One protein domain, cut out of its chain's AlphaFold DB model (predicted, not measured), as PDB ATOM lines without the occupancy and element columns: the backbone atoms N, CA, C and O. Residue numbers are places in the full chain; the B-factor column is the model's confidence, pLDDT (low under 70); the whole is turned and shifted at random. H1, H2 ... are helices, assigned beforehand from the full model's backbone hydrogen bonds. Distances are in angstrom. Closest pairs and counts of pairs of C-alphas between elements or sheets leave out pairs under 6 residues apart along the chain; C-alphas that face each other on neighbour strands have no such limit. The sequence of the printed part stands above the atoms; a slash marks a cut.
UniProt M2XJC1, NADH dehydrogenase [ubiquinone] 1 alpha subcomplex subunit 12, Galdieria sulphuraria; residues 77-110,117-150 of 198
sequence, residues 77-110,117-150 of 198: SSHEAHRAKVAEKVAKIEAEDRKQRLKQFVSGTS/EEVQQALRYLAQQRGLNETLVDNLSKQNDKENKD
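AT A GLANCE: This is residues 77 to 110 and 117 to 150 of the 198 residues of the protein "NADH dehydrogenase [ubiquinone] 1 alpha subcomplex subunit 12" of Galdieria sulphuraria (UniProt M2XJC1). Three helices make a stretched zigzag: the long H1 runs out as an arm, the short H2 folds back near its far end, and H3 turns again to run on away from H1. Residues 77 to 97 of H1 and 142 to 150 of H3 stick out at opposite ends of a small body, with few contacts between the parts. The printed part has 68 residues, with three named helices in the order H1, H2, H3 and no named strand; the class is all helix. The whole is extended, a rod spanning 65 by 28 by 11 A, with a radius of gyration of the C-alphas of 18.2 A.

IN THESE COORDINATES: H1 covers residues 77 to 108 and is 46.6 A long from C-alpha 77 at (376.953, 235.003, 190.685) to C-alpha 108 at (408.338, 251.197, 221.014). H2, residues 117 to 130, is 20.1 A long. H3, residues 134 to 150, is 25.9 A long and ends with C-alpha 150 at (436.435, 243.983, 217.259).

HOW THE PARTS SIT: H1 and H2 are close but not clearly touching; their closest C-alphas, those of Phe 105 and Ala 122, are 7.4 A apart. They run opposite ways at a shallow tilt of 29 degrees. H2 and H3 form a helical hairpin with a tight link of 3 residues. Residues 123 to 128 of H2 touch residues 134 to 137 of H3, and the closest C-alphas, those of Ala 127 and Glu 134, are 6.6 A apart. These two helices run opposite ways at a shallow tilt of 34 degrees, only just short of steep. H1 and H3 are apart. In H1 and H2 every O i to N i+4 pair is within hydrogen-bond range; in H3, 9 of 13 are.

THE WHOLE: The C-alphas farthest apart, those of Ser 77 and Asp 150, are 65.8 A apart. Residues 111 to 116 are cut out, with 14.9 A between C-alphas 110 and 117. The mean pLDDT of the printed part is 74.5; 26 residues are under 70, among them residues 131 to 150.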
ATOM      1  N   SER A  77     376.402 233.695 191.050       90.38
ATOM      2  CA  SER A  77     376.953 235.003 190.685       90.38
ATOM      3  C   SER A  77     376.924 235.998 191.848       90.38
ATOM      4  O   SER A  77     377.850 236.799 191.999       90.38
ATOM      5  N   SER A  78     375.872 235.978 192.670       93.44
ATOM      6  CA  SER A  78     375.753 236.873 193.822       93.44
ATOM      7  C   SER A  78     376.796 236.562 194.902       93.44
ATOM      8  O   SER A  78     377.432 237.477 195.436       93.44
ATOM      9  N   HIS A  79     377.037 235.277 195.176       92.19
ATOM     10  CA  HIS A  79     378.012 234.822 196.160       92.19
ATOM     11  C   HIS A  79     379.443 235.125 195.721       92.19
ATOM     12  O   HIS A  79     380.255 235.575 196.530       92.19
ATOM     13  N   GLU A  80     379.757 234.962 194.440       90.94
ATOM     14  CA  GLU A  80     381.057 235.356 193.904       90.94
ATOM     15  C   GLU A  80     381.302 236.860 194.011       90.94
ATOM     16  O   GLU A  80     382.363 237.285 194.474       90.94
ATOM     17  N   ALA A  81     380.305 237.680 193.660       94.94
ATOM     18  CA  ALA A  81     380.400 239.127 193.820       94.94
ATOM     19  C   ALA A  81     380.609 239.518 195.292       94.94
ATOM     20  O   ALA A  81     381.359 240.448 195.596       94.94
ATOM     21  N   HIS A  82     379.972 238.801 196.221       95.44
ATOM     22  CA  HIS A  82     380.191 238.994 197.648       95.44
ATOM     23  C   HIS A  82     381.624 238.634 198.063       95.44
ATOM     24  O   HIS A  82     382.289 239.452 198.697       95.44
ATOM     25  N   ARG A  83     382.133 237.464 197.654       93.81
ATOM     26  CA  ARG A  83     383.517 237.036 197.933       93.81
ATOM     27  C   ARG A  83     384.542 238.036 197.405       93.81
ATOM     28  O   ARG A  83     385.467 238.381 198.134       93.81
ATOM     29  N   ALA A  84     384.344 238.564 196.197       94.94
ATOM     30  CA  ALA A  84     385.214 239.589 195.623       94.94
ATOM     31  C   ALA A  84     385.229 240.877 196.467       94.94
ATOM     32  O   ALA A  84     386.294 241.403 196.787       94.94
ATOM     33  N   LYS A  85     384.055 241.350 196.904       97.44
ATOM     34  CA  LYS A  85     383.942 242.528 197.784       97.44
ATOM     35  C   LYS A  85     384.596 242.301 199.146       97.44
ATOM     36  O   LYS A  85     385.209 243.215 199.691       97.44
ATOM     37  N   VAL A  86     384.443 241.109 199.722       97.25
ATOM     38  CA  VAL A  86     385.082 240.755 200.997       97.25
ATOM     39  C   VAL A  86     386.597 240.721 200.833       97.25
ATOM     40  O   VAL A  86     387.286 241.333 201.641       97.25
ATOM     41  N   ALA A  87     387.113 240.106 199.768       96.44
ATOM     42  CA  ALA A  87     388.543 240.073 199.482       96.44
ATOM     43  C   ALA A  87     389.140 241.486 199.352       96.44
ATOM     44  O   ALA A  87     390.191 241.764 199.923       96.44
ATOM     45  N   GLU A  88     388.439 242.411 198.686       96.81
ATOM     46  CA  GLU A  88     388.869 243.813 198.597       96.81
ATOM     47  C   GLU A  88     388.941 244.485 199.978       96.81
ATOM     48  O   GLU A  88     389.902 245.192 200.288       96.81
ATOM     49  N   LYS A  89     387.934 244.264 200.832       97.00
ATOM     50  CA  LYS A  89     387.916 244.808 202.199       97.00
ATOM     51  C   LYS A  89     389.037 244.227 203.054       97.00
ATOM     52  O   LYS A  89     389.716 244.982 203.742       97.00
ATOM     53  N   VAL A  90     389.240 242.914 202.987       97.56
ATOM     54  CA  VAL A  90     390.307 242.216 203.712       97.56
ATOM     55  C   VAL A  90     391.669 242.764 203.295       97.56
ATOM     56  O   VAL A  90     392.447 243.148 204.159       97.56
ATOM     57  N   ALA A  91     391.916 242.951 201.996       95.31
ATOM     58  CA  ALA A  91     393.171 243.522 201.510       95.31
ATOM     59  C   ALA A  91     393.433 244.945 202.042       95.31
ATOM     60  O   ALA A  91     394.575 245.298 202.342       95.31
ATOM     61  N   LYS A  92     392.385 245.770 202.187       95.25
ATOM     62  CA  LYS A  92     392.502 247.108 202.791       95.25
ATOM     63  C   LYS A  92     392.851 247.021 204.275       95.25
ATOM     64  O   LYS A  92     393.801 247.676 204.699       95.25
ATOM     65  N   ILE A  93     392.149 246.171 205.025       93.44
ATOM     66  CA  ILE A  93     392.409 245.942 206.453       93.44
ATOM     67  C   ILE A  93     393.840 245.439 206.658       93.44
ATOM     68  O   ILE A  93     394.572 245.991 207.465       93.44
ATOM     69  N   GLU A  94     394.289 244.460 205.878       91.44
ATOM     70  CA  GLU A  94     395.651 243.921 205.959       91.44
ATOM     71  C   GLU A  94     396.732 244.949 205.583       91.44
ATOM     72  O   GLU A  94     397.871 244.874 206.052       91.44
ATOM     73  N   ALA A  95     396.423 245.908 204.704       89.62
ATOM     74  CA  ALA A  95     397.332 247.005 204.375       89.62
ATOM     75  C   ALA A  95     397.402 248.051 205.502       89.62
ATOM     76  O   ALA A  95     398.474 248.603 205.764       89.62
ATOM     77  N   GLU A  96     396.278 248.325 206.162       87.06
ATOM     78  CA  GLU A  96     396.195 249.224 207.314       87.06
ATOM     79  C   GLU A  96     396.861 248.617 208.551       87.06
ATOM     80  O   GLU A  96     397.740 249.260 209.131       87.06
ATOM     81  N   ASP A  97     396.542 247.364 208.876       88.69
ATOM     82  CA  ASP A  97     397.143 246.600 209.971       88.69
ATOM     83  C   ASP A  97     398.669 246.536 209.815       88.69
ATOM     84  O   ASP A  97     399.418 246.824 210.751       88.69
ATOM     85  N   ARG A  98     399.166 246.336 208.584       80.12
ATOM     86  CA  ARG A  98     400.604 246.433 208.276       80.12
ATOM     87  C   ARG A  98     401.216 247.776 208.663       80.12
ATOM     88  O   ARG A  98     402.294 247.816 209.256       80.12
ATOM     89  N   LYS A  99     400.566 248.886 208.303       81.44
ATOM     90  CA  LYS A  99     401.066 250.236 208.615       81.44
ATOM     91  C   LYS A  99     401.036 250.493 210.115       81.44
ATOM     92  O   LYS A  99     401.959 251.109 210.640       81.44
ATOM     93  N   GLN A 100     399.986 250.047 210.798       78.06
ATOM     94  CA  GLN A 100     399.856 250.200 212.244       78.06
ATOM     95  C   GLN A 100     400.920 249.397 212.985       78.06
ATOM     96  O   GLN A 100     401.579 249.945 213.864       78.06
ATOM     97  N   ARG A 101     401.169 248.154 212.573       78.94
ATOM     98  CA  ARG A 101     402.201 247.298 213.161       78.94
ATOM     99  C   ARG A 101     403.605 247.886 213.008       78.94
ATOM    100  O   ARG A 101     404.367 247.885 213.969       78.94
ATOM    101  N   LEU A 102     403.919 248.476 211.849       75.31
ATOM    102  CA  LEU A 102     405.163 249.234 211.649       75.31
ATOM    103  C   LEU A 102     405.260 250.452 212.577       75.31
ATOM    104  O   LEU A 102     406.312 250.694 213.160       75.31
ATOM    105  N   LYS A 103     404.174 251.220 212.733       78.00
ATOM    106  CA  LYS A 103     404.151 252.385 213.630       78.00
ATOM    107  C   LYS A 103     404.358 251.989 215.087       78.00
ATOM    108  O   LYS A 103     405.154 252.637 215.750       78.00
ATOM    109  N   GLN A 104     403.682 250.938 215.552       75.56
ATOM    110  CA  GLN A 104     403.839 250.404 216.908       75.56
ATOM    111  C   GLN A 104     405.277 249.956 217.160       75.56
ATOM    112  O   GLN A 104     405.865 250.331 218.172       75.56
ATOM    113  N   PHE A 105     405.846 249.221 216.200       67.62
ATOM    114  CA  PHE A 105     407.236 248.791 216.248       67.62
ATOM    115  C   PHE A 105     408.185 249.992 216.401       67.62
ATOM    116  O   PHE A 105     408.984 250.035 217.327       67.62
ATOM    117  N   VAL A 106     408.043 251.022 215.558       71.56
ATOM    118  CA  VAL A 106     408.892 252.225 215.626       71.56
ATOM    119  C   VAL A 106     408.655 253.027 216.913       71.56
ATOM    120  O   VAL A 106     409.615 253.484 217.527       71.56
ATOM    121  N   SER A 107     407.407 253.177 217.366       70.25
ATOM    122  CA  SER A 107     407.092 253.924 218.593       70.25
ATOM    123  C   SER A 107     407.582 253.246 219.876       70.25
ATOM    124  O   SER A 107     407.822 253.938 220.858       70.25
ATOM    125  N   GLY A 108     407.745 251.917 219.882       65.25
ATOM    126  CA  GLY A 108     408.338 251.197 221.014       65.25
ATOM    127  C   GLY A 108     409.836 251.475 221.180       65.25
ATOM    128  O   GLY A 108     410.326 251.543 222.299       65.25
ATOM    129  N   THR A 109     410.549 251.731 220.076       58.47
ATOM    130  CA  THR A 109     412.019 251.877 220.068       58.47
ATOM    131  C   THR A 109     412.554 253.244 220.527       58.47
ATOM    132  O   THR A 109     413.765 253.408 220.654       58.47
ATOM    133  N   SER A 110     411.702 254.247 220.784       53.31
ATOM    134  CA  SER A 110     412.152 255.623 221.077       53.31
ATOM    135  C   SER A 110     412.404 255.947 222.557       53.31
ATOM    136  O   SER A 110     412.827 257.062 222.852       53.31
ATOM    137  N   GLU A 117     417.729 242.416 220.017       69.31
ATOM    138  CA  GLU A 117     416.632 241.511 219.674       69.31
ATOM    139  C   GLU A 117     415.433 242.218 219.022       69.31
ATOM    140  O   GLU A 117     414.836 241.669 218.098       69.31
ATOM    141  N   GLU A 118     415.096 243.446 219.427       70.44
ATOM    142  CA  GLU A 118     413.991 244.210 218.829       70.44
ATOM    143  C   GLU A 118     414.322 244.589 217.384       70.44
ATOM    144  O   GLU A 118     413.510 244.396 216.479       70.44
ATOM    145  N   VAL A 119     415.558 245.030 217.135       71.38
ATOM    146  CA  VAL A 119     416.057 245.342 215.785       71.38
ATOM    147  C   VAL A 119     416.052 244.093 214.895       71.38
ATOM    148  O   VAL A 119     415.660 244.161 213.728       71.38
ATOM    149  N   GLN A 120     416.416 242.928 215.442       72.81
ATOM    150  CA  GLN A 120     416.342 241.653 214.723       72.81
ATOM    151  C   GLN A 120     414.897 241.252 214.393       72.81
ATOM    152  O   GLN A 120     414.622 240.795 213.281       72.81
ATOM    153  N   GLN A 121     413.956 241.462 215.316       75.06
ATOM    154  CA  GLN A 121     412.530 241.227 215.071       75.06
ATOM    155  C   GLN A 121     411.979 242.174 213.990       75.06
ATOM    156  O   GLN A 121     411.223 241.729 213.121       75.06
ATOM    157  N   ALA A 122     412.422 243.437 213.962       74.56
ATOM    158  CA  ALA A 122     412.115 244.398 212.895       74.56
ATOM    159  C   ALA A 122     412.563 243.900 211.522       74.56
ATOM    160  O   ALA A 122     411.814 243.944 210.543       74.56
ATOM    161  N   LEU A 123     413.817 243.449 211.450       73.56
ATOM    162  CA  LEU A 123     414.451 243.009 210.216       73.56
ATOM    163  C   LEU A 123     413.801 241.728 209.691       73.56
ATOM    164  O   LEU A 123     413.536 241.648 208.491       73.56
ATOM    165  N   ARG A 124     413.455 240.773 210.568       76.12
ATOM    166  CA  ARG A 124     412.656 239.597 210.182       76.12
ATOM    167  C   ARG A 124     411.282 239.991 209.658       76.12
ATOM    168  O   ARG A 124     410.874 239.497 208.610       76.12
ATOM    169  N   TYR A 125     410.593 240.913 210.330       73.06
ATOM    170  CA  TYR A 125     409.289 241.398 209.881       73.06
ATOM    171  C   TYR A 125     409.370 242.064 208.494       73.06
ATOM    172  O   TYR A 125     408.557 241.778 207.614       73.06
ATOM    173  N   LEU A 126     410.391 242.890 208.248       78.25
ATOM    174  CA  LEU A 126     410.646 243.503 206.939       78.25
ATOM    175  C   LEU A 126     411.030 242.484 205.855       78.25
ATOM    176  O   LEU A 126     410.620 242.627 204.701       78.25
ATOM    177  N   ALA A 127     411.793 241.449 206.206       77.19
ATOM    178  CA  ALA A 127     412.153 240.376 205.286       77.19
ATOM    179  C   ALA A 127     410.938 239.531 204.887       77.19
ATOM    180  O   ALA A 127     410.736 239.272 203.697       77.19
ATOM    181  N   GLN A 128     410.073 239.209 205.857       75.56
ATOM    182  CA  GLN A 128     408.793 238.543 205.630       75.56
ATOM    183  C   GLN A 128     407.894 239.364 204.692       75.56
ATOM    184  O   GLN A 128     407.277 238.805 203.788       75.56
ATOM    185  N   GLN A 129     407.870 240.697 204.835       66.75
ATOM    186  CA  GLN A 129     407.114 241.581 203.939       66.75
ATOM    187  C   GLN A 129     407.622 241.583 202.489       66.75
ATOM    188  O   GLN A 129     406.821 241.759 201.571       66.75
ATOM    189  N   ARG A 130     408.933 241.419 202.268       73.25
ATOM    190  CA  ARG A 130     409.534 241.395 200.922       73.25
ATOM    191  C   ARG A 130     409.570 240.000 200.292       73.25
ATOM    192  O   ARG A 130     410.030 239.881 199.161       73.25
ATOM    193  N   GLY A 131     409.110 238.967 201.003       66.31
ATOM    194  CA  GLY A 131     409.199 237.576 200.550       66.31
ATOM    195  C   GLY A 131     410.644 237.107 200.346       66.31
ATOM    196  O   GLY A 131     410.891 236.217 199.538       66.31
ATOM    197  N   LEU A 132     411.605 237.743 201.026       61.34
ATOM    198  CA  LEU A 132     413.014 237.368 200.960       61.34
ATOM    199  C   LEU A 132     413.277 236.226 201.942       61.34
ATOM    200  O   LEU A 132     412.764 236.230 203.059       61.34
ATOM    201  N   ASN A 133     414.097 235.261 201.527       56.75
ATOM    202  CA  ASN A 133     414.445 234.111 202.355       56.75
ATOM    203  C   ASN A 133     415.142 234.568 203.647       56.75
ATOM    204  O   ASN A 133     416.160 235.260 203.605       56.75
ATOM    205  N   GLU A 134     414.604 234.131 204.787       58.00
ATOM    206  CA  GLU A 134     415.032 234.469 206.155       58.00
ATOM    207  C   GLU A 134     416.544 234.249 206.383       58.00
ATOM    208  O   GLU A 134     417.210 235.016 207.076       58.00
ATOM    209  N   THR A 135     417.126 233.282 205.667       60.06
ATOM    210  CA  THR A 135     418.546 232.902 205.722       60.06
ATOM    211  C   THR A 135     419.524 233.974 205.225       60.06
ATOM    212  O   THR A 135     420.691 233.948 205.611       60.06
ATOM    213  N   LEU A 136     419.096 234.926 204.386       56.38
ATOM    214  CA  LEU A 136     419.937 236.055 203.956       56.38
ATOM    215  C   LEU A 136     420.060 237.123 205.049       56.38
ATOM    216  O   LEU A 136     421.121 237.721 205.216       56.38
ATOM    217  N   VAL A 137     418.987 237.328 205.813       59.19
ATOM    218  CA  VAL A 137     418.906 238.315 206.898       59.19
ATOM    219  C   VAL A 137     419.823 237.907 208.052       59.19
ATOM    220  O   VAL A 137     420.584 238.729 208.560       59.19
ATOM    221  N   ASP A 138     419.835 236.610 208.371       59.66
ATOM    222  CA  ASP A 138     420.707 236.010 209.387       59.66
ATOM    223  C   ASP A 138     422.198 236.016 209.006       59.66
ATOM    224  O   ASP A 138     423.061 235.862 209.869       59.66
ATOM    225  N   ASN A 139     422.535 236.152 207.720       62.94
ATOM    226  CA  ASN A 139     423.926 236.243 207.266       62.94
ATOM    227  C   ASN A 139     424.451 237.688 207.297       62.94
ATOM    228  O   ASN A 139     425.620 237.894 207.618       62.94
ATOM    229  N   LEU A 140     423.589 238.677 207.028       58.91
ATOM    230  CA  LEU A 140     423.904 240.106 207.156       58.91
ATOM    231  C   LEU A 140     424.076 240.534 208.622       58.91
ATOM    232  O   LEU A 140     424.993 241.297 208.926       58.91
ATOM    233  N   SER A 141     423.260 240.005 209.544       57.94
ATOM    234  CA  SER A 141     423.430 240.266 210.984       57.94
ATOM    235  C   SER A 141     424.778 239.747 211.503       57.94
ATOM    236  O   SER A 141     425.519 240.486 212.144       57.94
ATOM    237  N   LYS A 142     425.174 238.529 211.105       59.38
ATOM    238  CA  LYS A 142     426.466 237.919 211.476       59.38
ATOM    239  C   LYS A 142     427.695 238.665 210.944       59.38
ATOM    240  O   LYS A 142     428.781 238.488 211.496       59.38
ATOM    241  N   GLN A 143     427.569 239.440 209.864       53.44
ATOM    242  CA  GLN A 143     428.661 240.287 209.367       53.44
ATOM    243  C   GLN A 143     428.837 241.540 210.237       53.44
ATOM    244  O   GLN A 143     429.963 241.826 210.639       53.44
ATOM    245  N   ASN A 144     427.743 242.204 210.621       53.41
ATOM    246  CA  ASN A 144     427.784 243.353 211.536       53.41
ATOM    247  C   ASN A 144     428.222 242.969 212.960       53.41
ATOM    248  O   ASN A 144     428.899 243.748 213.629       53.41
ATOM    249  N   ASP A 145     427.886 241.762 213.423       54.34
ATOM    250  CA  ASP A 145     428.319 241.263 214.734       54.34
ATOM    251  C   ASP A 145     429.832 240.994 214.797       54.34
ATOM    252  O   ASP A 145     430.423 241.071 215.874       54.34
ATOM    253  N   LYS A 146     430.482 240.699 213.659       55.03
ATOM    254  CA  LYS A 146     431.946 240.556 213.580       55.03
ATOM    255  C   LYS A 146     432.653 241.908 213.658       55.03
ATOM    256  O   LYS A 146     433.602 242.030 214.423       55.03
ATOM    257  N   GLU A 147     432.168 242.921 212.937       51.09
ATOM    258  CA  GLU A 147     432.747 244.275 212.975       51.09
ATOM    259  C   GLU A 147     432.532 244.975 214.331       51.09
ATOM    260  O   GLU A 147     433.421 245.678 214.809       51.09
ATOM    261  N   ASN A 148     431.399 244.736 215.006       48.25
ATOM    262  CA  ASN A 148     431.145 245.288 216.344       48.25
ATOM    263  C   ASN A 148     431.895 244.549 217.469       48.25
ATOM    264  O   ASN A 148     432.218 245.162 218.489       48.25
ATOM    265  N   LYS A 149     432.225 243.258 217.299       52.97
ATOM    266  CA  LYS A 149     433.033 242.498 218.271       52.97
ATOM    267  C   LYS A 149     434.462 243.029 218.397       52.97
ATOM    268  O   LYS A 149     434.958 243.141 219.516       52.97
ATOM    269  N   ASP A 150     435.071 243.434 217.285       53.06
ATOM    270  CA  ASP A 150     436.435 243.983 217.259       53.06
ATOM    271  C   ASP A 150     436.538 245.373 217.927       53.06
ATOM    272  O   ASP A 150     437.625 245.813 218.319       53.06
TER     273      ASP A 150